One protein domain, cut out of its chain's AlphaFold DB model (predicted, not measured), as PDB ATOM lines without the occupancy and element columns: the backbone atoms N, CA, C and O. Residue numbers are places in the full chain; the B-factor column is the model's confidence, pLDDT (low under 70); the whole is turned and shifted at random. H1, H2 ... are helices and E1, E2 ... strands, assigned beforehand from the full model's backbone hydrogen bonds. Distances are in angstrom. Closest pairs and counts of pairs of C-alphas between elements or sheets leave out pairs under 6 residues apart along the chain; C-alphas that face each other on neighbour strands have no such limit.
ATOM      1  N   GLU A   2     200.904 178.432 156.599       93.94
ATOM      2  CA  GLU A   2     199.896 179.472 156.860       93.94
ATOM      3  C   GLU A   2     198.521 178.987 156.376       93.94
ATOM      4  O   GLU A   2     198.420 178.425 155.286       93.94
ATOM      5  N   TYR A   3     197.472 179.214 157.167       96.94
ATOM      6  CA  TYR A   3     196.107 178.766 156.876       96.94
ATOM      7  C   TYR A   3     195.169 179.971 156.806       96.94
ATOM      8  O   TYR A   3     195.081 180.741 157.761       96.94
ATOM      9  N   GLU A   4     194.492 180.159 155.671       97.38
ATOM     10  CA  GLU A   4     193.613 181.313 155.441       97.38
ATOM     11  C   GLU A   4     192.319 181.200 156.261       97.38
ATOM     12  O   GLU A   4     191.595 180.207 156.174       97.38
ATOM     13  N   VAL A   5     191.983 182.255 157.002       97.69
ATOM     14  CA  VAL A   5     190.698 182.406 157.690       97.69
ATOM     15  C   VAL A   5     189.748 183.170 156.770       97.69
ATOM     16  O   VAL A   5     189.771 184.396 156.709       97.69
ATOM     17  N   ARG A   6     188.917 182.432 156.027       95.69
ATOM     18  CA  ARG A   6     188.007 183.008 155.016       95.69
ATOM     19  C   ARG A   6     186.779 183.703 155.602       95.69
ATOM     20  O   ARG A   6     186.209 184.580 154.960       95.69
ATOM     21  N   ASP A   7     186.352 183.301 156.795       96.50
ATOM     22  CA  ASP A   7     185.243 183.950 157.490       96.50
ATOM     23  C   ASP A   7     185.716 185.285 158.080       96.50
ATOM     24  O   ASP A   7     186.544 185.322 158.992       96.50
ATOM     25  N   ALA A   8     185.193 186.391 157.550       95.44
ATOM     26  CA  ALA A   8     185.597 187.737 157.952       95.44
ATOM     27  C   ALA A   8     185.209 188.083 159.403       95.44
ATOM     28  O   ALA A   8     185.919 188.842 160.068       95.44
ATOM     29  N   GLY A   9     184.099 187.534 159.908       96.69
ATOM     30  CA  GLY A   9     183.663 187.737 161.289       96.69
ATOM     31  C   GLY A   9     184.608 187.049 162.269       96.69
ATOM     32  O   GLY A   9     185.071 187.669 163.230       96.69
ATOM     33  N   LEU A  10     184.967 185.801 161.972       96.31
ATOM     34  CA  LEU A  10     185.962 185.044 162.716       96.31
ATOM     35  C   LEU A  10     187.341 185.702 162.629       96.31
ATOM     36  O   LEU A  10     187.983 185.871 163.660       96.31
ATOM     37  N   ALA A  11     187.790 186.111 161.439       96.62
ATOM     38  CA  ALA A  11     189.074 186.788 161.263       96.62
ATOM     39  C   ALA A  11     189.186 188.024 162.171       96.62
ATOM     40  O   ALA A  11     190.173 188.181 162.891       96.62
ATOM     41  N   ARG A  12     188.129 188.845 162.230       94.62
ATOM     42  CA  ARG A  12     188.063 190.005 163.127       94.62
ATOM     43  C   ARG A  12     188.093 189.609 164.606       94.62
ATOM     44  O   ARG A  12     188.758 190.270 165.401       94.62
ATOM     45  N   GLU A  13     187.385 188.550 165.000       94.00
ATOM     46  CA  GLU A  13     187.427 188.035 166.376       94.00
ATOM     47  C   GLU A  13     188.836 187.578 166.772       94.00
ATOM     48  O   GLU A  13     189.320 187.921 167.854       94.00
ATOM     49  N   LEU A  14     189.493 186.806 165.905       93.00
ATOM     50  CA  LEU A  14     190.837 186.281 166.132       93.00
ATOM     51  C   LEU A  14     191.861 187.414 166.236       93.00
ATOM     52  O   LEU A  14     192.669 187.417 167.170       93.00
ATOM     53  N   GLU A  15     191.751 188.424 165.374       91.62
ATOM     54  CA  GLU A  15     192.604 189.609 165.409       91.62
ATOM     55  C   GLU A  15     192.498 190.358 166.742       91.62
ATOM     56  O   GLU A  15     193.520 190.661 167.362       91.62
ATOM     57  N   MET A  16     191.278 190.585 167.242       88.56
ATOM     58  CA  MET A  16     191.053 191.210 168.556       88.56
ATOM     59  C   MET A  16     191.619 190.386 169.718       88.56
ATOM     60  O   MET A  16     191.888 190.925 170.787       88.56
ATOM     61  N   ARG A  17     191.800 189.076 169.524       86.94
ATOM     62  CA  ARG A  17     192.378 188.151 170.509       86.94
ATOM     63  C   ARG A  17     193.875 187.915 170.305       86.94
ATOM     64  O   ARG A  17     194.457 187.118 171.043       86.94
ATOM     65  N   GLY A  18     194.494 188.583 169.329       87.38
ATOM     66  CA  GLY A  18     195.914 188.441 169.021       87.38
ATOM     67  C   GLY A  18     196.300 187.095 168.407       87.38
ATOM     68  O   GLY A  18     197.430 186.658 168.608       87.38
ATOM     69  N   ILE A  19     195.374 186.424 167.713       91.19
ATOM     70  CA  ILE A  19     195.581 185.123 167.062       91.19
ATOM     71  C   ILE A  19     195.598 185.335 165.552       91.19
ATOM     72  O   ILE A  19     194.588 185.757 165.009       91.19
ATOM     73  N   GLY A  20     196.679 184.958 164.878       93.00
ATOM     74  CA  GLY A  20     196.823 185.125 163.432       93.00
ATOM     75  C   GLY A  20     197.448 186.457 163.014       93.00
ATOM     76  O   GLY A  20     197.926 187.240 163.837       93.00
ATOM     77  N   PHE A  21     197.501 186.688 161.706       93.12
ATOM     78  CA  PHE A  21     198.162 187.830 161.083       93.12
ATOM     79  C   PHE A  21     197.566 188.143 159.706       93.12
ATOM     80  O   PHE A  21     197.044 187.269 159.015       93.12
ATOM     81  N   SER A  22     197.682 189.405 159.291       94.25
ATOM     82  CA  SER A  22     197.271 189.849 157.957       94.25
ATOM     83  C   SER A  22     198.438 189.768 156.978       94.25
ATOM     84  O   SER A  22     199.544 190.211 157.292       94.25
ATOM     85  N   LYS A  23     198.186 189.246 155.778       94.50
ATOM     86  CA  LYS A  23     199.158 189.140 154.684       94.50
ATOM     87  C   LYS A  23     198.418 189.255 153.355       94.50
ATOM     88  O   LYS A  23     197.379 188.627 153.184       94.50
ATOM     89  N   ASP A  24     198.906 190.098 152.448       94.25
ATOM     90  CA  ASP A  24     198.338 190.283 151.100       94.25
ATOM     91  C   ASP A  24     196.813 190.536 151.082       94.25
ATOM     92  O   ASP A  24     196.077 190.017 150.245       94.25
ATOM     93  N   GLY A  25     196.314 191.316 152.049       92.94
ATOM     94  CA  GLY A  25     194.887 191.651 152.176       92.94
ATOM     95  C   GLY A  25     193.996 190.530 152.731       92.94
ATOM     96  O   GLY A  25     192.786 190.715 152.835       92.94
ATOM     97  N   LYS A  26     194.575 189.393 153.115       96.75
ATOM     98  CA  LYS A  26     193.889 188.242 153.710       96.75
ATOM     99  C   LYS A  26     194.346 188.009 155.147       96.75
ATOM    100  O   LYS A  26     195.376 188.533 155.575       96.75
ATOM    101  N   TYR A  27     193.571 187.219 155.887       96.75
ATOM    102  CA  TYR A  27     193.872 186.860 157.268       96.75
ATOM    103  C   TYR A  27     194.296 185.400 157.374       96.75
ATOM    104  O   TYR A  27     193.652 184.523 156.798       96.75
ATOM    105  N   TYR A  28     195.361 185.143 158.122       97.31
ATOM    106  CA  TYR A  28     195.962 183.825 158.262       97.31
ATOM    107  C   TYR A  28     196.228 183.483 159.720       97.31
ATOM    108  O   TYR A  28     196.415 184.360 160.559       97.31
ATOM    109  N   VAL A  29     196.298 182.190 159.999       96.56
ATOM    110  CA  VAL A  29     196.828 181.637 161.246       96.56
ATOM    111  C   VAL A  29     197.982 180.686 160.936       96.56
ATOM    112  O   VAL A  29     198.050 180.108 159.847       96.56
ATOM    113  N   ASP A  30     198.916 180.540 161.875       95.31
ATOM    114  CA  ASP A  30     199.985 179.544 161.757       95.31
ATOM    115  C   ASP A  30     199.467 178.114 162.016       95.31
ATOM    116  O   ASP A  30     198.317 177.904 162.407       95.31
ATOM    117  N   VAL A  31     200.322 177.111 161.797       96.06
ATOM    118  CA  VAL A  31     199.966 175.691 161.965       96.06
ATOM    119  C   VAL A  31     199.498 175.326 163.378       96.06
ATOM    120  O   VAL A  31     198.568 174.534 163.519       96.06
ATOM    121  N   LEU A  32     200.081 175.911 164.428       96.62
ATOM    122  CA  LEU A  32     199.699 175.603 165.810       96.62
ATOM    123  C   LEU A  32     198.374 176.269 166.172       96.62
ATOM    124  O   LEU A  32     197.521 175.660 166.815       96.62
ATOM    125  N   GLN A  33     198.188 177.512 165.734       96.44
ATOM    126  CA  GLN A  33     196.938 178.243 165.884       96.44
ATOM    127  C   GLN A  33     195.799 177.541 165.129       96.44
ATOM    128  O   GLN A  33     194.722 177.361 165.697       96.44
ATOM    129  N   ALA A  34     196.033 177.099 163.891       97.50
ATOM    130  CA  ALA A  34     195.062 176.365 163.082       97.50
ATOM    131  C   ALA A  34     194.663 175.031 163.733       97.50
ATOM    132  O   ALA A  34     193.471 174.737 163.867       97.50
ATOM    133  N   ALA A  35     195.645 174.257 164.205       97.69
ATOM    134  CA  ALA A  35     195.407 173.025 164.953       97.69
ATOM    135  C   ALA A  35     194.581 173.294 166.222       97.69
ATOM    136  O   ALA A  35     193.555 172.654 166.445       97.69
ATOM    137  N   TYR A  36     194.947 174.315 167.002       96.88
ATOM    138  CA  TYR A  36     194.227 174.680 168.223       96.88
ATOM    139  C   TYR A  36     192.781 175.099 167.955       96.88
ATOM    140  O   TYR A  36     191.876 174.639 168.645       96.88
ATOM    141  N   LEU A  37     192.549 175.946 166.946       96.62
ATOM    142  CA  LEU A  37     191.207 176.394 166.560       96.62
ATOM    143  C   LEU A  37     190.327 175.234 166.087       96.62
ATOM    144  O   LEU A  37     189.128 175.238 166.376       96.62
ATOM    145  N   THR A  38     190.927 174.254 165.407       97.62
ATOM    146  CA  THR A  38     190.264 173.005 165.009       97.62
ATOM    147  C   THR A  38     189.878 172.179 166.225       97.62
ATOM    148  O   THR A  38     188.726 171.776 166.359       97.62
ATOM    149  N   GLU A  39     190.810 171.984 167.157       96.50
ATOM    150  CA  GLU A  39     190.590 171.164 168.347       96.50
ATOM    151  C   GLU A  39     189.488 171.721 169.262       96.50
ATOM    152  O   GLU A  39     188.703 170.961 169.822       96.50
ATOM    153  N   ILE A  40     189.387 173.049 169.394       95.38
ATOM    154  CA  ILE A  40     188.335 173.689 170.202       95.38
ATOM    155  C   ILE A  40     187.017 173.905 169.436       95.38
ATOM    156  O   ILE A  40     186.109 174.546 169.965       95.38
ATOM    157  N   GLY A  41     186.916 173.438 168.186       96.12
ATOM    158  CA  GLY A  41     185.713 173.557 167.356       96.12
ATOM    159  C   GLY A  41     185.379 174.982 166.900       96.12
ATOM    160  O   GLY A  41     184.232 175.266 166.563       96.12
ATOM    161  N   LYS A  42     186.354 175.902 166.905       95.44
ATOM    162  CA  LYS A  42     186.154 177.309 166.507       95.44
ATOM    163  C   LYS A  42     186.293 177.518 164.996       95.44
ATOM    164  O   LYS A  42     185.691 178.438 164.451       95.44
ATOM    165  N   ALA A  43     187.095 176.687 164.340       96.38
ATOM    166  CA  ALA A  43     187.291 176.628 162.892       96.38
ATOM    167  C   ALA A  43     187.645 175.184 162.496       96.38
ATOM    168  O   ALA A  43     187.744 174.334 163.373       96.38
ATOM    169  N   SER A  44     187.842 174.892 161.209       96.56
ATOM    170  CA  SER A  44     188.251 173.554 160.760       96.56
ATOM    171  C   SER A  44     189.434 173.634 159.802       96.56
ATOM    172  O   SER A  44     189.307 174.164 158.698       96.56
ATOM    173  N   PHE A  45     190.573 173.095 160.235       97.44
ATOM    174  CA  PHE A  45     191.810 172.961 159.468       97.44
ATOM    175  C   PHE A  45     192.394 171.545 159.660       97.44
ATOM    176  O   PHE A  45     193.381 171.385 160.382       97.44
ATOM    177  N   PRO A  46     191.791 170.500 159.057       96.31
ATOM    178  CA  PRO A  46     192.214 169.108 159.257       96.31
ATOM    179  C   PRO A  46     193.704 168.881 158.968       96.31
ATOM    180  O   PRO A  46     194.412 168.311 159.796       96.31
ATOM    181  N   ASP A  47     194.213 169.457 157.879       97.06
ATOM    182  CA  ASP A  47     195.620 169.355 157.478       97.06
ATOM    183  C   ASP A  47     196.590 169.910 158.539       97.06
ATOM    184  O   ASP A  47     197.738 169.478 158.631       97.06
ATOM    185  N   ALA A  48     196.155 170.874 159.364       97.25
ATOM    186  CA  ALA A  48     196.970 171.396 160.461       97.25
ATOM    187  C   ALA A  48     197.109 170.376 161.597       97.25
ATOM    188  O   ALA A  48     198.199 170.215 162.146       97.25
ATOM    189  N   ILE A  49     196.027 169.659 161.921       97.19
ATOM    190  CA  ILE A  49     196.044 168.565 162.900       97.19
ATOM    191  C   ILE A  49     196.951 167.438 162.406       97.19
ATOM    192  O   ILE A  49     197.814 166.972 163.151       97.19
ATOM    193  N   GLU A  50     196.803 167.036 161.143       96.62
ATOM    194  CA  GLU A  50     197.653 166.010 160.535       96.62
ATOM    195  C   GLU A  50     199.129 166.410 160.580       96.62
ATOM    196  O   GLU A  50     199.967 165.631 161.033       96.62
ATOM    197  N   ARG A  51     199.447 167.654 160.201       95.50
ATOM    198  CA  ARG A  51     200.822 168.165 160.217       95.50
ATOM    199  C   ARG A  51     201.436 168.190 161.615       95.50
ATOM    200  O   ARG A  51     202.628 167.905 161.743       95.50
ATOM    201  N   VAL A  52     200.666 168.566 162.639       95.88
ATOM    202  CA  VAL A  52     201.120 168.549 164.041       95.88
ATOM    203  C   VAL A  52     201.421 167.121 164.488       95.88
ATOM    204  O   VAL A  52     202.467 166.889 165.090       95.88
ATOM    205  N   ASN A  53     200.548 166.172 164.152       95.00
ATOM    206  CA  ASN A  53     200.676 164.772 164.557       95.00
ATOM    207  C   ASN A  53     201.747 163.999 163.772       95.00
ATOM    208  O   ASN A  53     202.248 162.988 164.257       95.00
ATOM    209  N   SER A  54     202.121 164.455 162.573       95.38
ATOM    210  CA  SER A  54     203.122 163.785 161.735       95.38
ATOM    211  C   SER A  54     204.572 164.021 162.184       95.38
ATOM    212  O   SER A  54     205.497 163.489 161.576       95.38
ATOM    213  N   ASP A  55     204.798 164.873 163.185       92.31
ATOM    214  CA  ASP A  55     206.116 165.374 163.574       92.31
ATOM    215  C   ASP A  55     206.198 165.479 165.096       92.31
ATOM    216  O   ASP A  55     205.534 166.312 165.713       92.31
TER     217      ASP A  55
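Overview. This is residues 2 to 55 of the 149 residues of an uncharacterized protein of Candidatus Micrarchaeota archaeon (UniProt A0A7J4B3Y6). A small three-stranded sheet has two helices over the same face, H1 across from its strands E3 and E2 and H2 standing up from it at the other end of E3, while a third helix, H3, packs on H2 at the end of the domain away from H1. H1 and H2 keep apart from each other, and the long axis runs from H1 past the sheet and H2 to H3. The printed part has 54 residues with three named helices and three named strands, in the order E1, H1, E2, E3, H2, H3; the sheet has the order E1, E3, E2 and is antiparallel. The class is mixed, helices and strands, and the whole is compact, with a radius of gyration of the C-alphas of 10.6 A and spans of 30 by 22 by 17 A.

Along the chain. The inner strand E3, residues 26 to 30, is 13.3 A long. Its edge neighbours are E1, residues 2 to 4, 6.7 A, beginning at C-alpha 2 (199.896, 179.472, 156.860), and E2, residues 21 to 23, 6.6 A. H1, residues 8 to 16, is 12.4 A long and begins at C-alpha 8 (185.597, 187.737, 157.952). H2, residues 31 to 39, is 12.2 A long; H3, residues 46 to 53, is 10.9 A long and ends at C-alpha 53 (200.676, 164.772, 164.557).

Arrangement. The pairing of E3 is staggered: residues 26 to 28 pair with E2, and residues 28 to 30 with E1. E2 and E3 form a hairpin, with N 21 and O 28 2.8 A apart, within hydrogen-bond range. E1 and E3 are antiparallel, with N 3 and O 29 2.9 A apart, within hydrogen-bond range. E1, H1 and E2 form a split strand-helix-strand unit, two strands running the same way with E3 between them, and its crossover is right-handed. H1 and H2 on one face of the sheet make two layers, a sheet and its helices. H1 lies over E3 and E2 at a height over the sheet of 9.6 A, slantwise to the strands, at 39 degrees to E2 on the local plane; its closest C-alphas to E3 are those of Ala 11 and Tyr 27, 6.2 A. H2 lies over E3 at a height of 8.3 A, from a local plane fitted to just 6 C-alphas, and stands up from the sheet, its line rising 65 degrees. H2 and H3 touch, closest at the C-alphas of Ala 35 and Ile 49, 5.0 A, running opposite ways at a steep tilt of 68 degrees, only just short of perpendicular. H3 is only just not on the sheet, with 4 pairs of C-alphas within 10 A, and is apart from H1. In H1, H2 and H3 every O i to N i+4 pair is within hydrogen-bond range.

Size, cuts and confidence. The two C-alphas farthest apart are those of Gly 9 and Asp 55, 31.8 A. The printed part has no cut, and no link is long: that from H2 to H3, with 6 residues, is short, and the others are tight. The mean pLDDT of the printed part is 95.2, and no printed residue is under 70.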